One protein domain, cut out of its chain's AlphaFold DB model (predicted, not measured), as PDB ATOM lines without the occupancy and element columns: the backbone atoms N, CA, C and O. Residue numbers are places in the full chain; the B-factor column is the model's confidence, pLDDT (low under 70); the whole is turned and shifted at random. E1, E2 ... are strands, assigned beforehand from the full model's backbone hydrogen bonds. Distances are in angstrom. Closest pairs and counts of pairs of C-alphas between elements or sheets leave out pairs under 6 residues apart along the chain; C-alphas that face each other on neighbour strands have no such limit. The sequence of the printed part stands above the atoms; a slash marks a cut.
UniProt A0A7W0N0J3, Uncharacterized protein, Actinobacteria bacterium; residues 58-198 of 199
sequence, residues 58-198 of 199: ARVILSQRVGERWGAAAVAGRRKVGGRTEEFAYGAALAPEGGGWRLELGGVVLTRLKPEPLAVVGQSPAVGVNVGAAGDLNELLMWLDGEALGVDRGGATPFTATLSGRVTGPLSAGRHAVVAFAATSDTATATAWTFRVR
ATOM      1  N   ALA A  58     118.833 157.233 132.185       97.94
ATOM      2  CA  ALA A  58     120.181 157.601 131.802       97.94
ATOM      3  C   ALA A  58     121.075 157.783 133.035       97.94
ATOM      4  O   ALA A  58     120.781 158.574 133.935       97.94
ATOM      5  N   ARG A  59     122.219 157.103 133.030       98.25
ATOM      6  CA  ARG A  59     123.306 157.275 133.997       98.25
ATOM      7  C   ARG A  59     124.632 157.434 133.273       98.25
ATOM      8  O   ARG A  59     124.814 156.879 132.194       98.25
ATOM      9  N   VAL A  60     125.557 158.177 133.870       98.75
ATOM     10  CA  VAL A  60     126.922 158.311 133.345       98.75
ATOM     11  C   VAL A  60     127.645 156.974 133.504       98.75
ATOM     12  O   VAL A  60     127.655 156.423 134.602       98.75
ATOM     13  N   ILE A  61     128.237 156.478 132.419       98.50
ATOM     14  CA  ILE A  61     129.103 155.286 132.408       98.50
ATOM     15  C   ILE A  61     130.559 155.626 132.063       98.50
ATOM     16  O   ILE A  61     131.450 154.837 132.344       98.50
ATOM     17  N   LEU A  62     130.815 156.813 131.501       98.75
ATOM     18  CA  LEU A  62     132.162 157.340 131.290       98.75
ATOM     19  C   LEU A  62     132.172 158.860 131.474       98.75
ATOM     20  O   LEU A  62     131.274 159.566 131.006       98.75
ATOM     21  N   SER A  63     133.210 159.373 132.129       98.62
ATOM     22  CA  SER A  63     133.500 160.805 132.205       98.62
ATOM     23  C   SER A  63     135.001 161.023 132.330       98.62
ATOM     24  O   SER A  63     135.503 161.197 133.438       98.62
ATOM     25  N   GLN A  64     135.697 161.052 131.200       98.44
ATOM     26  CA  GLN A  64     137.146 161.202 131.145       98.44
ATOM     27  C   GLN A  64     137.537 162.548 130.542       98.44
ATOM     28  O   GLN A  64     136.894 163.040 129.613       98.44
ATOM     29  N   ARG A  65     138.589 163.154 131.093       97.88
ATOM     30  CA  ARG A  65     139.307 164.244 130.430       97.88
ATOM     31  C   ARG A  65     140.342 163.610 129.507       97.88
ATOM     32  O   ARG A  65     141.001 162.661 129.916       97.88
ATOM     33  N   VAL A  66     140.460 164.122 128.289       96.75
ATOM     34  CA  VAL A  66     141.403 163.626 127.291       96.75
ATOM     35  C   VAL A  66     142.299 164.785 126.873       96.75
ATOM     36  O   VAL A  66     141.841 165.759 126.272       96.75
ATOM     37  N   GLY A  67     143.559 164.716 127.298       92.94
ATOM     38  CA  GLY A  67     144.492 165.830 127.167       92.94
ATOM     39  C   GLY A  67     143.955 167.117 127.806       92.94
ATOM     40  O   GLY A  67     143.202 167.106 128.787       92.94
ATOM     41  N   GLU A  68     144.347 168.255 127.241       91.31
ATOM     42  CA  GLU A  68     143.910 169.564 127.735       91.31
ATOM     43  C   GLU A  68     142.624 170.057 127.068       91.31
ATOM     44  O   GLU A  68     141.823 170.721 127.736       91.31
ATOM     45  N   ARG A  69     142.424 169.696 125.791       94.81
ATOM     46  CA  ARG A  69     141.393 170.239 124.891       94.81
ATOM     47  C   ARG A  69     140.101 169.430 124.863       94.81
ATOM     48  O   ARG A  69     139.064 169.989 124.526       94.81
ATOM     49  N   TRP A  70     140.131 168.150 125.227       97.69
ATOM     50  CA  TRP A  70     138.987 167.274 125.010       97.69
ATOM     51  C   TRP A  70     138.517 166.564 126.279       97.69
ATOM     52  O   TRP A  70     139.181 166.475 127.314       97.69
ATOM     53  N   GLY A  71     137.298 166.054 126.201       98.06
ATOM     54  CA  GLY A  71     136.720 165.134 127.158       98.06
ATOM     55  C   GLY A  71     135.862 164.113 126.432       98.06
ATOM     56  O   GLY A  71     135.171 164.445 125.474       98.06
ATOM     57  N   ALA A  72     135.872 162.879 126.921       98.44
ATOM     58  CA  ALA A  72     134.989 161.819 126.465       98.44
ATOM     59  C   ALA A  72     133.952 161.542 127.554       98.44
ATOM     60  O   ALA A  72     134.280 161.363 128.734       98.44
ATOM     61  N   ALA A  73     132.680 161.513 127.177       98.75
ATOM     62  CA  ALA A  73     131.612 161.123 128.078       98.75
ATOM     63  C   ALA A  73     130.699 160.103 127.419       98.75
ATOM     64  O   ALA A  73     130.474 160.143 126.213       98.75
ATOM     65  N   ALA A  74     130.126 159.233 128.242       98.81
ATOM     66  CA  ALA A  74     129.072 158.338 127.811       98.81
ATOM     67  C   ALA A  74     128.010 158.183 128.894       98.81
ATOM     68  O   ALA A  74     128.301 158.181 130.097       98.81
ATOM     69  N   VAL A  75     126.769 158.030 128.448       98.75
ATOM     70  CA  VAL A  75     125.639 157.622 129.275       98.75
ATOM     71  C   VAL A  75     125.076 156.301 128.773       98.75
ATOM     72  O   VAL A  75     125.164 155.997 127.588       98.75
ATOM     73  N   ALA A  76     124.460 155.538 129.667       98.31
ATOM     74  CA  ALA A  76     123.684 154.359 129.313       98.31
ATOM     75  C   ALA A  76     122.355 154.331 130.059       98.31
ATOM     76  O   ALA A  76     122.201 154.952 131.113       98.31
ATOM     77  N   GLY A  77     121.404 153.596 129.507       97.06
ATOM     78  CA  GLY A  77     120.071 153.420 130.052       97.06
ATOM     79  C   GLY A  77     119.215 152.603 129.096       97.06
ATOM     80  O   GLY A  77     119.715 151.897 128.226       97.06
ATOM     81  N   ARG A  78     117.906 152.725 129.252       95.69
ATOM     82  CA  ARG A  78     116.907 152.087 128.405       95.69
ATOM     83  C   ARG A  78     116.217 153.133 127.549       95.69
ATOM     84  O   ARG A  78     115.784 154.152 128.083       95.69
ATOM     85  N   ARG A  79     116.076 152.863 126.255       94.19
ATOM     86  CA  ARG A  79     115.330 153.702 125.309       94.19
ATOM     87  C   ARG A  79     114.124 152.954 124.753       94.19
ATOM     88  O   ARG A  79     114.088 151.725 124.772       94.19
ATOM     89  N   LYS A  80     113.144 153.699 124.241       91.50
ATOM     90  CA  LYS A  80     111.975 153.141 123.550       91.50
ATOM     91  C   LYS A  80     112.151 153.266 122.040       91.50
ATOM     92  O   LYS A  80     112.268 154.380 121.541       91.50
ATOM     93  N   VAL A  81     112.116 152.143 121.324       87.69
ATOM     94  CA  VAL A  81     112.179 152.086 119.854       87.69
ATOM     95  C   VAL A  81     111.116 151.112 119.356       87.69
ATOM     96  O   VAL A  81     111.085 149.953 119.766       87.69
ATOM     97  N   GLY A  82     110.203 151.587 118.502       85.81
ATOM     98  CA  GLY A  82     109.126 150.755 117.946       85.81
ATOM     99  C   GLY A  82     108.270 150.062 119.016       85.81
ATOM    100  O   GLY A  82     107.985 148.874 118.901       85.81
ATOM    101  N   GLY A  83     107.950 150.761 120.111       87.12
ATOM    102  CA  GLY A  83     107.170 150.218 121.236       87.12
ATOM    103  C   GLY A  83     107.934 149.275 122.175       87.12
ATOM    104  O   GLY A  83     107.424 148.933 123.241       87.12
ATOM    105  N   ARG A  84     109.171 148.893 121.840       90.38
ATOM    106  CA  ARG A  84     110.018 148.034 122.675       90.38
ATOM    107  C   ARG A  84     110.983 148.867 123.500       90.38
ATOM    108  O   ARG A  84     111.409 149.940 123.081       90.38
ATOM    109  N   THR A  85     111.316 148.358 124.680       92.25
ATOM    110  CA  THR A  85     112.375 148.924 125.514       92.25
ATOM    111  C   THR A  85     113.647 148.130 125.279       92.25
ATOM    112  O   THR A  85     113.653 146.917 125.473       92.25
ATOM    113  N   GLU A  86     114.710 148.812 124.881       94.06
ATOM    114  CA  GLU A  86     116.026 148.216 124.670       94.06
ATOM    115  C   GLU A  86     117.093 148.993 125.434       94.06
ATOM    116  O   GLU A  86     116.934 150.178 125.741       94.06
ATOM    117  N   GLU A  87     118.176 148.302 125.768       94.62
ATOM    118  CA  GLU A  87     119.368 148.938 126.311       94.62
ATOM    119  C   GLU A  87     119.987 149.850 125.259       94.62
ATOM    120  O   GLU A  87     119.884 149.610 124.058       94.62
ATOM    121  N   PHE A  88     120.613 150.925 125.709       96.44
ATOM    122  CA  PHE A  88     121.258 151.871 124.823       96.44
ATOM    123  C   PHE A  88     122.348 152.625 125.567       96.44
ATOM    124  O   PHE A  88     122.211 152.949 126.750       96.44
ATOM    125  N   ALA A  89     123.422 152.929 124.851       98.12
ATOM    126  CA  ALA A  89     124.446 153.850 125.298       98.12
ATOM    127  C   ALA A  89     124.622 154.946 124.254       98.12
ATOM    128  O   ALA A  89     124.373 154.742 123.069       98.12
ATOM    129  N   TYR A  90     125.025 156.117 124.724       98.19
ATOM    130  CA  TYR A  90     125.321 157.266 123.891       98.19
ATOM    131  C   TYR A  90     126.599 157.919 124.395       98.19
ATOM    132  O   TYR A  90     126.726 158.190 125.592       98.19
ATOM    133  N   GLY A  91     127.540 158.132 123.483       98.31
ATOM    134  CA  GLY A  91     128.796 158.822 123.735       98.31
ATOM    135  C   GLY A  91     128.803 160.181 123.050       98.31
ATOM    136  O   GLY A  91     128.112 160.370 122.054       98.31
ATOM    137  N   ALA A  92     129.574 161.114 123.595       98.38
ATOM    138  CA  ALA A  92     129.904 162.367 122.927       98.38
ATOM    139  C   ALA A  92     131.294 162.847 123.356       98.38
ATOM    140  O   ALA A  92     131.723 162.607 124.496       98.38
ATOM    141  N   ALA A  93     131.976 163.542 122.448       98.38
ATOM    142  CA  ALA A  93     133.130 164.349 122.802       98.38
ATOM    143  C   ALA A  93     132.670 165.689 123.383       98.38
ATOM    144  O   ALA A  93     131.542 166.138 123.161       98.38
ATOM    145  N   LEU A  94     133.539 166.310 124.174       98.50
ATOM    146  CA  LEU A  94     133.314 167.619 124.763       98.50
ATOM    147  C   LEU A  94     134.589 168.458 124.714       98.50
ATOM    148  O   LEU A  94     135.678 167.923 124.900       98.50
ATOM    149  N   ALA A  95     134.435 169.770 124.566       97.56
ATOM    150  CA  ALA A  95     135.512 170.753 124.661       97.56
ATOM    151  C   ALA A  95     135.273 171.711 125.843       97.56
ATOM    152  O   ALA A  95     134.114 171.950 126.210       97.56
ATOM    153  N   PRO A  96     136.329 172.255 126.475       96.94
ATOM    154  CA  PRO A  96     136.195 173.348 127.420       96.94
ATOM    155  C   PRO A  96     135.877 174.650 126.672       96.94
ATOM    156  O   PRO A  96     136.609 175.061 125.779       96.94
ATOM    157  N   GLU A  97     134.802 175.325 127.062       96.44
ATOM    158  CA  GLU A  97     134.381 176.604 126.490       96.44
ATOM    159  C   GLU A  97     133.623 177.409 127.556       96.44
ATOM    160  O   GLU A  97     132.758 176.874 128.260       96.44
ATOM    161  N   GLY A  98     133.967 178.692 127.724       92.12
ATOM    162  CA  GLY A  98     133.305 179.575 128.693       92.12
ATOM    163  C   GLY A  98     133.339 179.063 130.142       92.12
ATOM    164  O   GLY A  98     132.370 179.230 130.877       92.12
ATOM    165  N   GLY A  99     134.416 178.374 130.545       93.38
ATOM    166  CA  GLY A  99     134.570 177.797 131.889       93.38
ATOM    167  C   GLY A  99     133.781 176.502 132.139       93.38
ATOM    168  O   GLY A  99     133.785 175.984 133.256       93.38
ATOM    169  N   GLY A 100     133.114 175.955 131.121       96.50
ATOM    170  CA  GLY A 100     132.351 174.712 131.202       96.50
ATOM    171  C   GLY A 100     132.721 173.723 130.103       96.50
ATOM    172  O   GLY A 100     133.481 174.026 129.196       96.50
ATOM    173  N   TRP A 101     132.162 172.517 130.182       98.25
ATOM    174  CA  TRP A 101     132.234 171.555 129.081       98.25
ATOM    175  C   TRP A 101     131.057 171.769 128.137       98.25
ATOM    176  O   TRP A 101     129.919 171.856 128.611       98.25
ATOM    177  N   ARG A 102     131.323 171.762 126.834       98.38
ATOM    178  CA  ARG A 102     130.326 171.806 125.763       98.38
ATOM    179  C   ARG A 102     130.449 170.582 124.870       98.38
ATOM    180  O   ARG A 102     131.556 170.090 124.695       98.38
ATOM    181  N   LEU A 103     129.333 170.060 124.371       98.06
ATOM    182  CA  LEU A 103     129.330 168.904 123.474       98.06
ATOM    183  C   LEU A 103     129.891 169.295 122.106       98.06
ATOM    184  O   LEU A 103     129.516 170.334 121.562       98.06
ATOM    185  N   GLU A 104     130.728 168.413 121.567       96.19
ATOM    186  CA  GLU A 104     131.239 168.455 120.202       96.19
ATOM    187  C   GLU A 104     130.699 167.238 119.440       96.19
ATOM    188  O   GLU A 104     130.881 166.095 119.873       96.19
ATOM    189  N   LEU A 105     129.976 167.489 118.347       89.50
ATOM    190  CA  LEU A 105     129.272 166.462 117.564       89.50
ATOM    191  C   LEU A 105     129.772 166.366 116.110       89.50
ATOM    192  O   LEU A 105     129.133 165.708 115.290       89.50
ATOM    193  N   GLY A 106     130.876 167.040 115.776       82.62
ATOM    194  CA  GLY A 106     131.323 167.254 114.401       82.62
ATOM    195  C   GLY A 106     132.563 166.465 113.968       82.62
ATOM    196  O   GLY A 106     133.260 165.842 114.762       82.62
ATOM    197  N   GLY A 107     132.812 166.505 112.653       85.56
ATOM    198  CA  GLY A 107     134.127 166.364 112.008       85.56
ATOM    199  C   GLY A 107     134.851 165.011 112.055       85.56
ATOM    200  O   GLY A 107     135.809 164.818 111.301       85.56
ATOM    201  N   VAL A 108     134.390 164.057 112.863       93.25
ATOM    202  CA  VAL A 108     134.915 162.688 112.908       93.25
ATOM    203  C   VAL A 108     133.764 161.685 112.991       93.25
ATOM    204  O   VAL A 108     132.822 161.837 113.770       93.25
ATOM    205  N   VAL A 109     133.855 160.626 112.191       95.00
ATOM    206  CA  VAL A 109     132.827 159.595 112.050       95.00
ATOM    207  C   VAL A 109     133.357 158.266 112.573       95.00
ATOM    208  O   VAL A 109     134.435 157.821 112.178       95.00
ATOM    209  N   LEU A 110     132.568 157.601 113.421       96.31
ATOM    210  CA  LEU A 110     132.832 156.235 113.868       96.31
ATOM    211  C   LEU A 110     131.805 155.270 113.277       96.31
ATOM    212  O   LEU A 110     130.600 155.505 113.361       96.31
ATOM    213  N   THR A 111     132.269 154.166 112.700       96.88
ATOM    214  CA  THR A 111     131.429 153.169 112.017       96.88
ATOM    215  C   THR A 111     131.906 151.745 112.296       96.88
ATOM    216  O   THR A 111     132.959 151.538 112.889       96.88
ATOM    217  N   ARG A 112     131.140 150.739 111.849       96.75
ATOM    218  CA  ARG A 112     131.493 149.306 111.966       96.75
ATOM    219  C   ARG A 112     131.862 148.885 113.395       96.75
ATOM    220  O   ARG A 112     132.892 148.256 113.624       96.75
ATOM    221  N   LEU A 113     131.007 149.259 114.343       98.25
ATOM    222  CA  LEU A 113     131.160 148.938 115.760       98.25
ATOM    223  C   LEU A 113     131.208 147.418 115.964       98.25
ATOM    224  O   LEU A 113     130.391 146.687 115.400       98.25
ATOM    225  N   LYS A 114     132.158 146.955 116.776       97.94
ATOM    226  CA  LYS A 114     132.308 145.553 117.170       97.94
ATOM    227  C   LYS A 114     132.394 145.425 118.697       97.94
ATOM    228  O   LYS A 114     133.178 146.152 119.304       97.94
ATOM    229  N   PRO A 115     131.640 144.499 119.314       98.31
ATOM    230  CA  PRO A 115     130.474 143.823 118.740       98.31
ATOM    231  C   PRO A 115     129.440 144.823 118.219       98.31
ATOM    232  O   PRO A 115     129.445 145.982 118.635       98.31
ATOM    233  N   GLU A 116     128.562 144.387 117.317       98.19
ATOM    234  CA  GLU A 116     127.455 145.242 116.885       98.19
ATOM    235  C   GLU A 116     126.604 145.657 118.100       98.19
ATOM    236  O   GLU A 116     126.491 144.890 119.066       98.19
ATOM    237  N   PRO A 117     125.999 146.858 118.095       97.38
ATOM    238  CA  PRO A 117     125.115 147.271 119.173       97.38
ATOM    239  C   PRO A 117     124.027 146.226 119.431       97.38
ATOM    240  O   PRO A 117     123.352 145.770 118.513       97.38
ATOM    241  N   LEU A 118     123.854 145.864 120.701       96.56
ATOM    242  CA  LEU A 118     122.913 144.858 121.206       96.56
ATOM    243  C   LEU A 118     123.219 143.411 120.803       96.56
ATOM    244  O   LEU A 118     122.432 142.516 121.122       96.56
ATOM    245  N   ALA A 119     124.371 143.150 120.183       97.94
ATOM    246  CA  ALA A 119     124.792 141.794 119.870       97.94
ATOM    247  C   ALA A 119     124.953 140.941 121.135       97.94
ATOM    248  O   ALA A 119     125.331 141.421 122.209       97.94
ATOM    249  N   VAL A 120     124.708 139.641 120.977       98.12
ATOM    250  CA  VAL A 120     124.979 138.626 121.993       98.12
ATOM    251  C   VAL A 120     126.159 137.776 121.526       98.12
ATOM    252  O   VAL A 120     126.065 137.105 120.501       98.12
ATOM    253  N   VAL A 121     127.256 137.795 122.277       98.19
ATOM    254  CA  VAL A 121     128.560 137.225 121.896       98.19
ATOM    255  C   VAL A 121     129.092 136.254 122.957       98.19
ATOM    256  O   VAL A 121     128.521 136.130 124.043       98.19
ATOM    257  N   GLY A 122     130.161 135.526 122.626       97.88
ATOM    258  CA  GLY A 122     130.909 134.707 123.588       97.88
ATOM    259  C   GLY A 122     131.785 135.549 124.524       97.88
ATOM    260  O   GLY A 122     131.819 136.772 124.414       97.88
ATOM    261  N   GLN A 123     132.513 134.888 125.425       97.19
ATOM    262  CA  GLN A 123     133.311 135.545 126.469       97.19
ATOM    263  C   GLN A 123     134.561 136.273 125.950       97.19
ATOM    264  O   GLN A 123     135.062 137.158 126.629       97.19
ATOM    265  N   SER A 124     135.030 135.978 124.737       96.56
ATOM    266  CA  SER A 124     136.206 136.636 124.141       96.56
ATOM    267  C   SER A 124     135.841 137.372 122.846       96.56
ATOM    268  O   SER A 124     136.255 136.954 121.762       96.56
ATOM    269  N   PRO A 125     135.000 138.420 122.903       96.94
ATOM    270  CA  PRO A 125     134.580 139.123 121.703       96.94
ATOM    271  C   PRO A 125     135.694 140.011 121.145       96.94
ATOM    272  O   PRO A 125     136.461 140.620 121.886       96.94
ATOM    273  N   ALA A 126     135.715 140.168 119.821       96.75
ATOM    274  CA  ALA A 126     136.470 141.245 119.198       96.75
ATOM    275  C   ALA A 126     135.775 142.585 119.480       96.75
ATOM    276  O   ALA A 126     134.603 142.759 119.134       96.75
ATOM    277  N   VAL A 127     136.508 143.528 120.072       98.06
ATOM    278  CA  VAL A 127     136.043 144.896 120.322       98.06
ATOM    279  C   VAL A 127     136.742 145.836 119.348       98.06
ATOM    280  O   VAL A 127     137.961 145.769 119.201       98.06
ATOM    281  N   GLY A 128     136.001 146.695 118.651       97.94
ATOM    282  CA  GLY A 128     136.619 147.578 117.666       97.94
ATOM    283  C   GLY A 128     135.683 148.568 116.993       97.94
ATOM    284  O   GLY A 128     134.464 148.515 117.156       97.94
ATOM    285  N   VAL A 129     136.276 149.485 116.233       98.31
ATOM    286  CA  VAL A 129     135.567 150.538 115.500       98.31
ATOM    287  C   VAL A 129     136.416 151.065 114.346       98.31
ATOM    288  O   VAL A 129     137.639 151.154 114.452       98.31
ATOM    289  N   ASN A 130     135.768 151.459 113.256       97.88
ATOM    290  CA  ASN A 130     136.397 152.212 112.180       97.88
ATOM    291  C   ASN A 130     136.199 153.709 112.415       97.88
ATOM    292  O   ASN A 130     135.098 154.141 112.747       97.88
ATOM    293  N   VAL A 131     137.240 154.493 112.173       97.50
ATOM    294  CA  VAL A 131     137.269 155.943 112.355       97.50
ATOM    295  C   VAL A 131     137.664 156.602 111.041       97.50
ATOM    296  O   VAL A 131     138.594 156.150 110.370       97.50
ATOM    297  N   GLY A 132     136.968 157.678 110.687       96.50
ATOM    298  CA  GLY A 132     137.320 158.555 109.576       96.50
ATOM    299  C   GLY A 132     137.145 160.019 109.957       96.50
ATOM    300  O   GLY A 132     136.205 160.362 110.670       96.50
ATOM    301  N   ALA A 133     138.041 160.876 109.482       95.31
ATOM    302  CA  ALA A 133     138.015 162.314 109.724       95.31
ATOM    303  C   ALA A 133     138.447 163.092 108.475       95.31
ATOM    304  O   ALA A 133     139.055 162.533 107.566       95.31
ATOM    305  N   ALA A 134     138.156 164.394 108.448       90.81
ATOM    306  CA  ALA A 134     138.639 165.297 107.399       90.81
ATOM    307  C   ALA A 134     140.084 165.797 107.628       90.81
ATOM    308  O   ALA A 134     140.650 166.440 106.750       90.81
ATOM    309  N   GLY A 135     140.675 165.514 108.794       92.25
ATOM    310  CA  GLY A 135     142.036 165.906 109.173       92.25
ATOM    311  C   GLY A 135     142.742 164.814 109.976       92.25
ATOM    312  O   GLY A 135     142.148 163.769 110.254       92.25
ATOM    313  N   ASP A 136     144.013 165.041 110.311       95.44
ATOM    314  CA  ASP A 136     144.871 164.035 110.949       95.44
ATOM    315  C   ASP A 136     144.292 163.550 112.282       95.44
ATOM    316  O   ASP A 136     143.937 164.339 113.162       95.44
ATOM    317  N   LEU A 137     144.201 162.227 112.428       95.19
ATOM    318  CA  LEU A 137     143.771 161.580 113.664       95.19
ATOM    319  C   LEU A 137     144.920 161.578 114.677       95.19
ATOM    320  O   LEU A 137     145.860 160.777 114.560       95.19
ATOM    321  N   ASN A 138     144.790 162.432 115.691       94.12
ATOM    322  CA  ASN A 138     145.808 162.687 116.711       94.12
ATOM    323  C   ASN A 138     145.588 161.858 117.977       94.12
ATOM    324  O   ASN A 138     146.546 161.398 118.592       94.12
ATOM    325  N   GLU A 139     144.330 161.630 118.351       95.19
ATOM    326  CA  GLU A 139     143.978 160.855 119.539       95.19
ATOM    327  C   GLU A 139     142.933 159.804 119.196       95.19
ATOM    328  O   GLU A 139     141.932 160.096 118.542       95.19
ATOM    329  N   LEU A 140     143.173 158.576 119.651       96.75
ATOM    330  CA  LEU A 140     142.333 157.408 119.418       96.75
ATOM    331  C   LEU A 140     142.297 156.594 120.709       96.75
ATOM    332  O   LEU A 140     143.314 156.031 121.110       96.75
ATOM    333  N   LEU A 141     141.145 156.553 121.369       97.94
ATOM    334  CA  LEU A 141     140.990 155.918 122.677       97.94
ATOM    335  C   LEU A 141     139.743 155.043 122.714       97.94
ATOM    336  O   LEU A 141     138.761 155.290 122.011       97.94
ATOM    337  N   MET A 142     139.776 154.026 123.567       98.56
ATOM    338  CA  MET A 142     138.652 153.131 123.786       98.56
ATOM    339  C   MET A 142     138.569 152.737 125.256       98.56
ATOM    340  O   MET A 142     139.587 152.599 125.931       98.56
ATOM    341  N   TRP A 143     137.348 152.536 125.733       98.69
ATOM    342  CA  TRP A 143     137.060 152.026 127.063       98.69
ATOM    343  C   TRP A 143     136.076 150.869 126.973       98.69
ATOM    344  O   TRP A 143     135.149 150.911 126.162       98.69
ATOM    345  N   LEU A 144     136.250 149.879 127.841       98.50
ATOM    346  CA  LEU A 144     135.301 148.799 128.082       98.50
ATOM    347  C   LEU A 144     134.843 148.901 129.538       98.50
ATOM    348  O   LEU A 144     135.663 148.907 130.446       98.50
ATOM    349  N   ASP A 145     133.540 149.074 129.752       97.81
ATOM    350  CA  ASP A 145     132.920 149.239 131.076       97.81
ATOM    351  C   ASP A 145     133.524 150.357 131.942       97.81
ATOM    352  O   ASP A 145     133.489 150.321 133.169       97.81
ATOM    353  N   GLY A 146     134.035 151.400 131.283       97.31
ATOM    354  CA  GLY A 146     134.659 152.556 131.931       97.31
ATOM    355  C   GLY A 146     136.167 152.415 132.145       97.31
ATOM    356  O   GLY A 146     136.820 153.413 132.454       97.31
ATOM    357  N   GLU A 147     136.732 151.230 131.917       97.56
ATOM    358  CA  GLU A 147     138.168 150.971 132.007       97.56
ATOM    359  C   GLU A 147     138.855 151.208 130.664       97.56
ATOM    360  O   GLU A 147     138.318 150.874 129.609       97.56
ATOM    361  N   ALA A 148     140.038 151.823 130.694       97.50
ATOM    362  CA  ALA A 148     140.793 152.114 129.481       97.50
ATOM    363  C   ALA A 148     141.268 150.812 128.828       97.50
ATOM    364  O   ALA A 148     141.880 149.965 129.476       97.50
ATOM    365  N   LEU A 149     141.015 150.681 127.529       96.94
ATOM    366  CA  LEU A 149     141.405 149.523 126.745       96.94
ATOM    367  C   LEU A 149     142.636 149.876 125.911       96.94
ATOM    368  O   LEU A 149     142.645 150.885 125.205       96.94
ATOM    369  N   GLY A 150     143.670 149.034 125.961       96.44
ATOM    370  CA  GLY A 150     144.772 149.140 125.009       96.44
ATOM    371  C   GLY A 150     144.233 148.961 123.591       96.44
ATOM    372  O   GLY A 150     143.443 148.049 123.352       96.44
ATOM    373  N   VAL A 151     144.629 149.822 122.658       96.00
ATOM    374  CA  VAL A 151     144.148 149.766 121.272       96.00
ATOM    375  C   VAL A 151     145.293 149.530 120.305       96.00
ATOM    376  O   VAL A 151     146.347 150.158 120.397       96.00
ATOM    377  N   ASP A 152     145.062 148.640 119.350       95.38
ATOM    378  CA  ASP A 152     145.875 148.538 118.149       95.38
ATOM    379  C   ASP A 152     145.260 149.406 117.060       95.38
ATOM    380  O   ASP A 152     144.082 149.263 116.716       95.38
ATOM    381  N   ARG A 153     146.072 150.321 116.522       93.50
ATOM    382  CA  ARG A 153     145.709 151.169 115.389       93.50
ATOM    383  C   ARG A 153     146.113 150.465 114.098       93.50
ATOM    384  O   ARG A 153     147.294 150.369 113.783       93.50
ATOM    385  N   GLY A 154     145.125 150.006 113.343       89.38
ATOM    386  CA  GLY A 154     145.267 149.672 111.929       89.38
ATOM    387  C   GLY A 154     144.866 150.847 111.033       89.38
ATOM    388  O   GLY A 154     144.262 151.814 111.495       89.38
ATOM    389  N   GLY A 155     145.153 150.742 109.737       80.81
ATOM    390  CA  GLY A 155     144.820 151.760 108.733       80.81
ATOM    391  C   GLY A 155     146.049 152.241 107.966       80.81
ATOM    392  O   GLY A 155     147.170 152.137 108.452       80.81
ATOM    393  N   ALA A 156     145.827 152.729 106.747       72.56
ATOM    394  CA  ALA A 156     146.896 153.089 105.814       72.56
ATOM    395  C   ALA A 156     147.124 154.607 105.689       72.56
ATOM    396  O   ALA A 156     148.056 155.016 105.002       72.56
ATOM    397  N   THR A 157     146.278 155.445 106.304       90.94
ATOM    398  CA  THR A 157     146.331 156.909 106.139       90.94
ATOM    399  C   THR A 157     146.236 157.658 107.474       90.94
ATOM    400  O   THR A 157     145.745 157.103 108.460       90.94
ATOM    401  N   PRO A 158     146.655 158.936 107.533       92.44
ATOM    402  CA  PRO A 158     146.474 159.781 108.721       92.44
ATOM    403  C   PRO A 158     145.004 160.051 109.088       92.44
ATOM    404  O   PRO A 158     144.690 160.250 110.260       92.44
ATOM    405  N   PHE A 159     144.105 160.002 108.098       94.44
ATOM    406  CA  PHE A 159     142.692 160.395 108.209       94.44
ATOM    407  C   PHE A 159     141.741 159.243 108.545       94.44
ATOM    408  O   PHE A 159     140.561 159.461 108.821       94.44
ATOM    409  N   THR A 160     142.227 158.003 108.471       96.12
ATOM    410  CA  THR A 160     141.421 156.808 108.728       96.12
ATOM    411  C   THR A 160     142.147 155.854 109.654       96.12
ATOM    412  O   THR A 160     143.367 155.706 109.598       96.12
ATOM    413  N   ALA A 161     141.391 155.186 110.515       96.44
ATOM    414  CA  ALA A 161     141.933 154.170 111.394       96.44
ATOM    415  C   ALA A 161     140.909 153.069 111.654       96.44
ATOM    416  O   ALA A 161     139.703 153.305 111.686       96.44
ATOM    417  N   THR A 162     141.409 151.867 111.898       97.25
ATOM    418  CA  THR A 162     140.647 150.792 112.532       97.25
ATOM    419  C   THR A 162     141.225 150.607 113.921       97.25
ATOM    420  O   THR A 162     142.405 150.290 114.050       97.25
ATOM    421  N   LEU A 163     140.416 150.814 114.956       97.00
ATOM    422  CA  LEU A 163     140.813 150.558 116.334       97.00
ATOM    423  C   LEU A 163     140.346 149.157 116.705       97.00
ATOM    424  O   LEU A 163     139.150 148.864 116.631       97.00
ATOM    425  N   SER A 164     141.283 148.330 117.151       97.69
ATOM    426  CA  SER A 164     141.005 147.025 117.745       97.69
ATOM    427  C   SER A 164     141.378 147.067 119.220       97.69
ATOM    428  O   SER A 164     142.527 147.329 119.567       97.69
ATOM    429  N   GLY A 165     140.404 146.838 120.091       96.69
ATOM    430  CA  GLY A 165     140.603 146.796 121.531       96.69
ATOM    431  C   GLY A 165     141.242 145.484 121.984       96.69
ATOM    432  O   GLY A 165     140.759 144.404 121.644       96.69
ATOM    433  N   ARG A 166     142.306 145.569 122.785       95.56
ATOM    434  CA  ARG A 166     143.007 144.420 123.372       95.56
ATOM    435  C   ARG A 166     142.332 143.983 124.668       95.56
ATOM    436  O   ARG A 166     142.707 144.414 125.754       95.56
ATOM    437  N   VAL A 167     141.337 143.113 124.549       94.75
ATOM    438  CA  VAL A 167     140.708 142.464 125.706       94.75
ATOM    439  C   VAL A 167     141.629 141.339 126.193       94.75
ATOM    440  O   VAL A 167     141.861 140.371 125.473       94.75
ATOM    441  N   THR A 168     142.197 141.476 127.393       90.00
ATOM    442  CA  THR A 168     143.277 140.601 127.895       90.00
ATOM    443  C   THR A 168     142.800 139.284 128.509       90.00
ATOM    444  O   THR A 168     143.625 138.434 128.838       90.00
ATOM    445  N   GLY A 169     141.490 139.082 128.660       92.94
ATOM    446  CA  GLY A 169     140.918 137.852 129.200       92.94
ATOM    447  C   GLY A 169     139.422 137.709 128.909       92.94
ATOM    448  O   GLY A 169     138.813 138.634 128.371       92.94
ATOM    449  N   PRO A 170     138.819 136.557 129.247       95.94
ATOM    450  CA  PRO A 170     137.389 136.346 129.077       95.94
ATOM    451  C   PRO A 170     136.577 137.375 129.869       95.94
ATOM    452  O   PRO A 170     136.840 137.627 131.044       95.94
ATOM    453  N   LEU A 171     135.561 137.942 129.230       97.62
ATOM    454  CA  LEU A 171     134.575 138.801 129.864       97.62
ATOM    455  C   LEU A 171     133.570 137.962 130.655       97.62
ATOM    456  O   LEU A 171     133.155 136.880 130.231       97.62
ATOM    457  N   SER A 172     133.141 138.499 131.795       97.62
ATOM    458  CA  SER A 172     132.052 137.929 132.584       97.62
ATOM    459  C   SER A 172     130.756 137.864 131.779       97.62
ATOM    460  O   SER A 172     130.489 138.727 130.948       97.62
ATOM    461  N   ALA A 173     129.889 136.896 132.075       97.88
ATOM    462  CA  ALA A 173     128.535 136.909 131.536       97.88
ATOM    463  C   ALA A 173     127.793 138.185 131.964       97.88
ATOM    464  O   ALA A 173     127.852 138.588 133.126       97.88
ATOM    465  N   GLY A 174     127.049 138.796 131.042       97.31
ATOM    466  CA  GLY A 174     126.298 140.011 131.337       97.31
ATOM    467  C   GLY A 174     126.419 141.081 130.268       97.31
ATOM    468  O   GLY A 174     126.736 140.817 129.112       97.31
ATOM    469  N   ARG A 175     126.052 142.301 130.649       97.06
ATOM    470  CA  ARG A 175     126.030 143.464 129.760       97.06
ATOM    471  C   ARG A 175     127.340 144.217 129.888       97.06
ATOM    472  O   ARG A 175     127.741 144.530 131.003       97.06
ATOM    473  N   HIS A 176     127.865 144.603 128.738       98.19
ATOM    474  CA  HIS A 176     129.060 145.414 128.615       98.19
ATOM    475  C   HIS A 176     128.765 146.658 127.780       98.19
ATOM    476  O   HIS A 176     127.854 146.655 126.940       98.19
ATOM    477  N   ALA A 177     129.527 147.718 128.009       98.44
ATOM    478  CA  ALA A 177     129.487 148.945 127.231       98.44
ATOM    479  C   ALA A 177     130.882 149.298 126.721       98.44
ATOM    480  O   ALA A 177     131.843 149.333 127.485       98.44
ATOM    481  N   VAL A 178     130.977 149.610 125.434       98.69
ATOM    482  CA  VAL A 178     132.194 150.149 124.826       98.69
ATOM    483  C   VAL A 178     131.989 151.633 124.602       98.69
ATOM    484  O   VAL A 178     130.906 152.060 124.196       98.69
ATOM    485  N   VAL A 179     133.035 152.413 124.842       98.75
ATOM    486  CA  VAL A 179     133.114 153.806 124.409       98.75
ATOM    487  C   VAL A 179     134.349 153.952 123.543       98.75
ATOM    488  O   VAL A 179     135.427 153.536 123.951       98.75
ATOM    489  N   ALA A 180     134.211 154.550 122.368       98.50
ATOM    490  CA  ALA A 180     135.341 154.921 121.528       98.50
ATOM    491  C   ALA A 180     135.371 156.434 121.346       98.50
ATOM    492  O   ALA A 180     134.321 157.059 121.195       98.50
ATOM    493  N   PHE A 181     136.570 157.003 121.356       98.38
ATOM    494  CA  PHE A 181     136.833 158.422 121.167       98.38
ATOM    495  C   PHE A 181     137.884 158.605 120.080       98.38
ATOM    496  O   PHE A 181     138.857 157.850 120.008       98.38
ATOM    497  N   ALA A 182     137.684 159.626 119.259       97.50
ATOM    498  CA  ALA A 182     138.644 160.033 118.254       97.50
ATOM    499  C   ALA A 182     138.663 161.555 118.136       97.50
ATOM    500  O   ALA A 182     137.608 162.192 118.185       97.50
ATOM    501  N   ALA A 183     139.850 162.126 117.948       97.00
ATOM    502  CA  ALA A 183     140.014 163.558 117.746       97.00
ATOM    503  C   ALA A 183     141.064 163.882 116.684       97.00
ATOM    504  O   ALA A 183     142.070 163.182 116.531       97.00
ATOM    505  N   THR A 184     140.818 164.986 115.986       95.69
ATOM    506  CA  THR A 184     141.826 165.720 115.220       95.69
ATOM    507  C   THR A 184     142.351 166.889 116.054       95.69
ATOM    508  O   THR A 184     142.086 166.987 117.257       95.69
ATOM    509  N   SER A 185     143.116 167.795 115.439       92.88
ATOM    510  CA  SER A 185     143.463 169.074 116.059       92.88
ATOM    511  C   SER A 185     142.219 169.857 116.465       92.88
ATOM    512  O   SER A 185     142.209 170.434 117.547       92.88
ATOM    513  N   ASP A 186     141.177 169.857 115.633       92.50
ATOM    514  CA  ASP A 186     140.126 170.876 115.697       92.50
ATOM    515  C   ASP A 186     138.745 170.364 116.059       92.50
ATOM    516  O   ASP A 186     137.896 171.151 116.471       92.50
ATOM    517  N   THR A 187     138.529 169.059 115.968       95.12
ATOM    518  CA  THR A 187     137.242 168.452 116.290       95.12
ATOM    519  C   THR A 187     137.437 167.070 116.892       95.12
ATOM    520  O   THR A 187     138.504 166.458 116.784       95.12
ATOM    521  N   ALA A 188     136.404 166.584 117.561       96.94
ATOM    522  CA  ALA A 188     136.431 165.315 118.250       96.94
ATOM    523  C   ALA A 188     135.043 164.693 118.276       96.94
ATOM    524  O   ALA A 188     134.019 165.358 118.161       96.94
ATOM    525  N   THR A 189     135.019 163.390 118.493       97.44
ATOM    526  CA  THR A 189     133.795 162.611 118.584       97.44
ATOM    527  C   THR A 189     133.972 161.506 119.611       97.44
ATOM    528  O   THR A 189     135.082 161.027 119.866       97.44
ATOM    529  N   ALA A 190     132.866 161.072 120.195       98.12
ATOM    530  CA  ALA A 190     132.832 159.815 120.910       98.12
ATOM    531  C   ALA A 190     131.537 159.091 120.580       98.12
ATOM    532  O   ALA A 190     130.497 159.717 120.398       98.12
ATOM    533  N   THR A 191     131.587 157.768 120.564       98.19
ATOM    534  CA  THR A 191     130.398 156.924 120.471       98.19
ATOM    535  C   THR A 191     130.421 155.896 121.584       98.19
ATOM    536  O   THR A 191     131.490 155.489 122.039       98.19
ATOM    537  N   ALA A 192     129.243 155.478 122.027       98.56
ATOM    538  CA  ALA A 192     129.105 154.410 122.996       98.56
ATOM    539  C   ALA A 192     128.042 153.428 122.525       98.56
ATOM    540  O   ALA A 192     127.031 153.828 121.953       98.56
ATOM    541  N   TRP A 193     128.264 152.146 122.776       98.44
ATOM    542  CA  TRP A 193     127.304 151.098 122.459       98.44
ATOM    543  C   TRP A 193     127.398 149.971 123.479       98.44
ATOM    544  O   TRP A 193     128.395 149.820 124.182       98.44
ATOM    545  N   THR A 194     126.333 149.184 123.574       98.19
ATOM    546  CA  THR A 194     126.244 148.061 124.509       98.19
ATOM    547  C   THR A 194     126.169 146.742 123.768       98.19
ATOM    548  O   THR A 194     125.581 146.683 122.693       98.19
ATOM    549  N   PHE A 195     126.668 145.675 124.378       98.25
ATOM    550  CA  PHE A 195     126.492 144.296 123.922       98.25
ATOM    551  C   PHE A 195     126.327 143.364 125.132       98.25
ATOM    552  O   PHE A 195     126.448 143.796 126.284       98.25
ATOM    553  N   ARG A 196     126.010 142.087 124.891       98.25
ATOM    554  CA  ARG A 196     125.843 141.080 125.948       98.25
ATOM    555  C   ARG A 196     126.751 139.876 125.729       98.25
ATOM    556  O   ARG A 196     126.773 139.314 124.640       98.25
ATOM    557  N   VAL A 197     127.428 139.429 126.775       98.25
ATOM    558  CA  VAL A 197     128.200 138.183 126.810       98.25
ATOM    559  C   VAL A 197     127.317 137.064 127.362       98.25
ATOM    560  O   VAL A 197     126.639 137.252 128.379       98.25
ATOM    561  N   ARG A 198     127.279 135.913 126.677       95.25
ATOM    562  CA  ARG A 198     126.605 134.702 127.178       95.25
ATOM    563  C   ARG A 198     127.406 134.081 128.326       95.25
ATOM    564  O   ARG A 198     128.635 134.096 128.290       95.25
TER     565      ARG A 198
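Overview. This is residues 58 to 198 of the 199 residues of an uncharacterized protein of Actinobacteria bacterium (UniProt A0A7W0N0J3). Three four-stranded sheets are stacked face to face: E8, E7, E11 and E12 make the middle layer, the twisted, curled sheet of E1 to E4 covers one of its faces, and E5, E6, E10 and E9 cover the other. At one edge E8 runs on into E9, leading from the middle layer to the third. The printed part has 141 residues, with no named helix and twelve named strands, E1 to E12 along the chain, class all strand. The sheets run E1 E2 E3 E4, E8 E7 E11 E12 and E5 E6 E10 E9, antiparallel but for E8 and E7, which meet only at a point. The whole is compact, with a radius of gyration of the C-alphas of 14.9 A, and spans 41 by 34 by 27 A.

Arrangement. Start with E1, residues 59 to 66, E2, residues 70 to 81, E3, residues 84 to 97, and E4, residues 100 to 104: a meander, each strand the antiparallel neighbour of the one before. Look for N 61 and O 74 at 2.9 A, N 75 and O 90 at 2.9 A, and N 95 and O 102 at 2.9 A. E2 bends by 71 degrees at residue 78 and E3 by 55 degrees at residue 87. Next in this stack of sheets, three face to face in turn, come E8, residues 147 to 149, E7, residues 139 to 144, E11, residues 174 to 183, and E12, residues 188 to 197. Here N 141 and O 181 are 3.0 A apart, and N 178 and O 193 2.9 A. Its strands stand at 36 degrees to those of the meander; the closest C-alphas of E3 and E12 are Gly 91 and Thr 191, 4.1 A apart. The third sheet has E5, residues 108 to 114, E6, residues 127 to 133, E10, residues 160 to 165, and E9, residues 151 to 157, with N 111 and O 130, N 131 and O 161, and N 154 and O 162 each at 2.8 A. Its strands stand at 23 degrees to those of the second; the closest C-alphas of E5 and E12 are Val 108 and Thr 189, 5.8 A apart.

Along the chain. Find C-alpha 59 at (123.306, 157.275, 133.997), where E1 begins; it runs 20.3 A. E3, the longest strand, runs 37.7 A from C-alpha 84 at (110.018, 148.034, 122.675), and E2 31.2 A. E11 is 30.5 A long; E12 runs 29.6 A to C-alpha 197 at (128.200, 138.183, 126.810).

Size, cuts and confidence. The farthest C-alphas, Gly 98 and Arg 198, are 45.4 A apart. The printed part has no cut. The long link is E5 to E6, residues 115 to 126; its residues 120 to 121 pair, parallel, with residues 196 to 197 of E12. Mean pLDDT of the printed part is 95.8, and no printed residue is under 70.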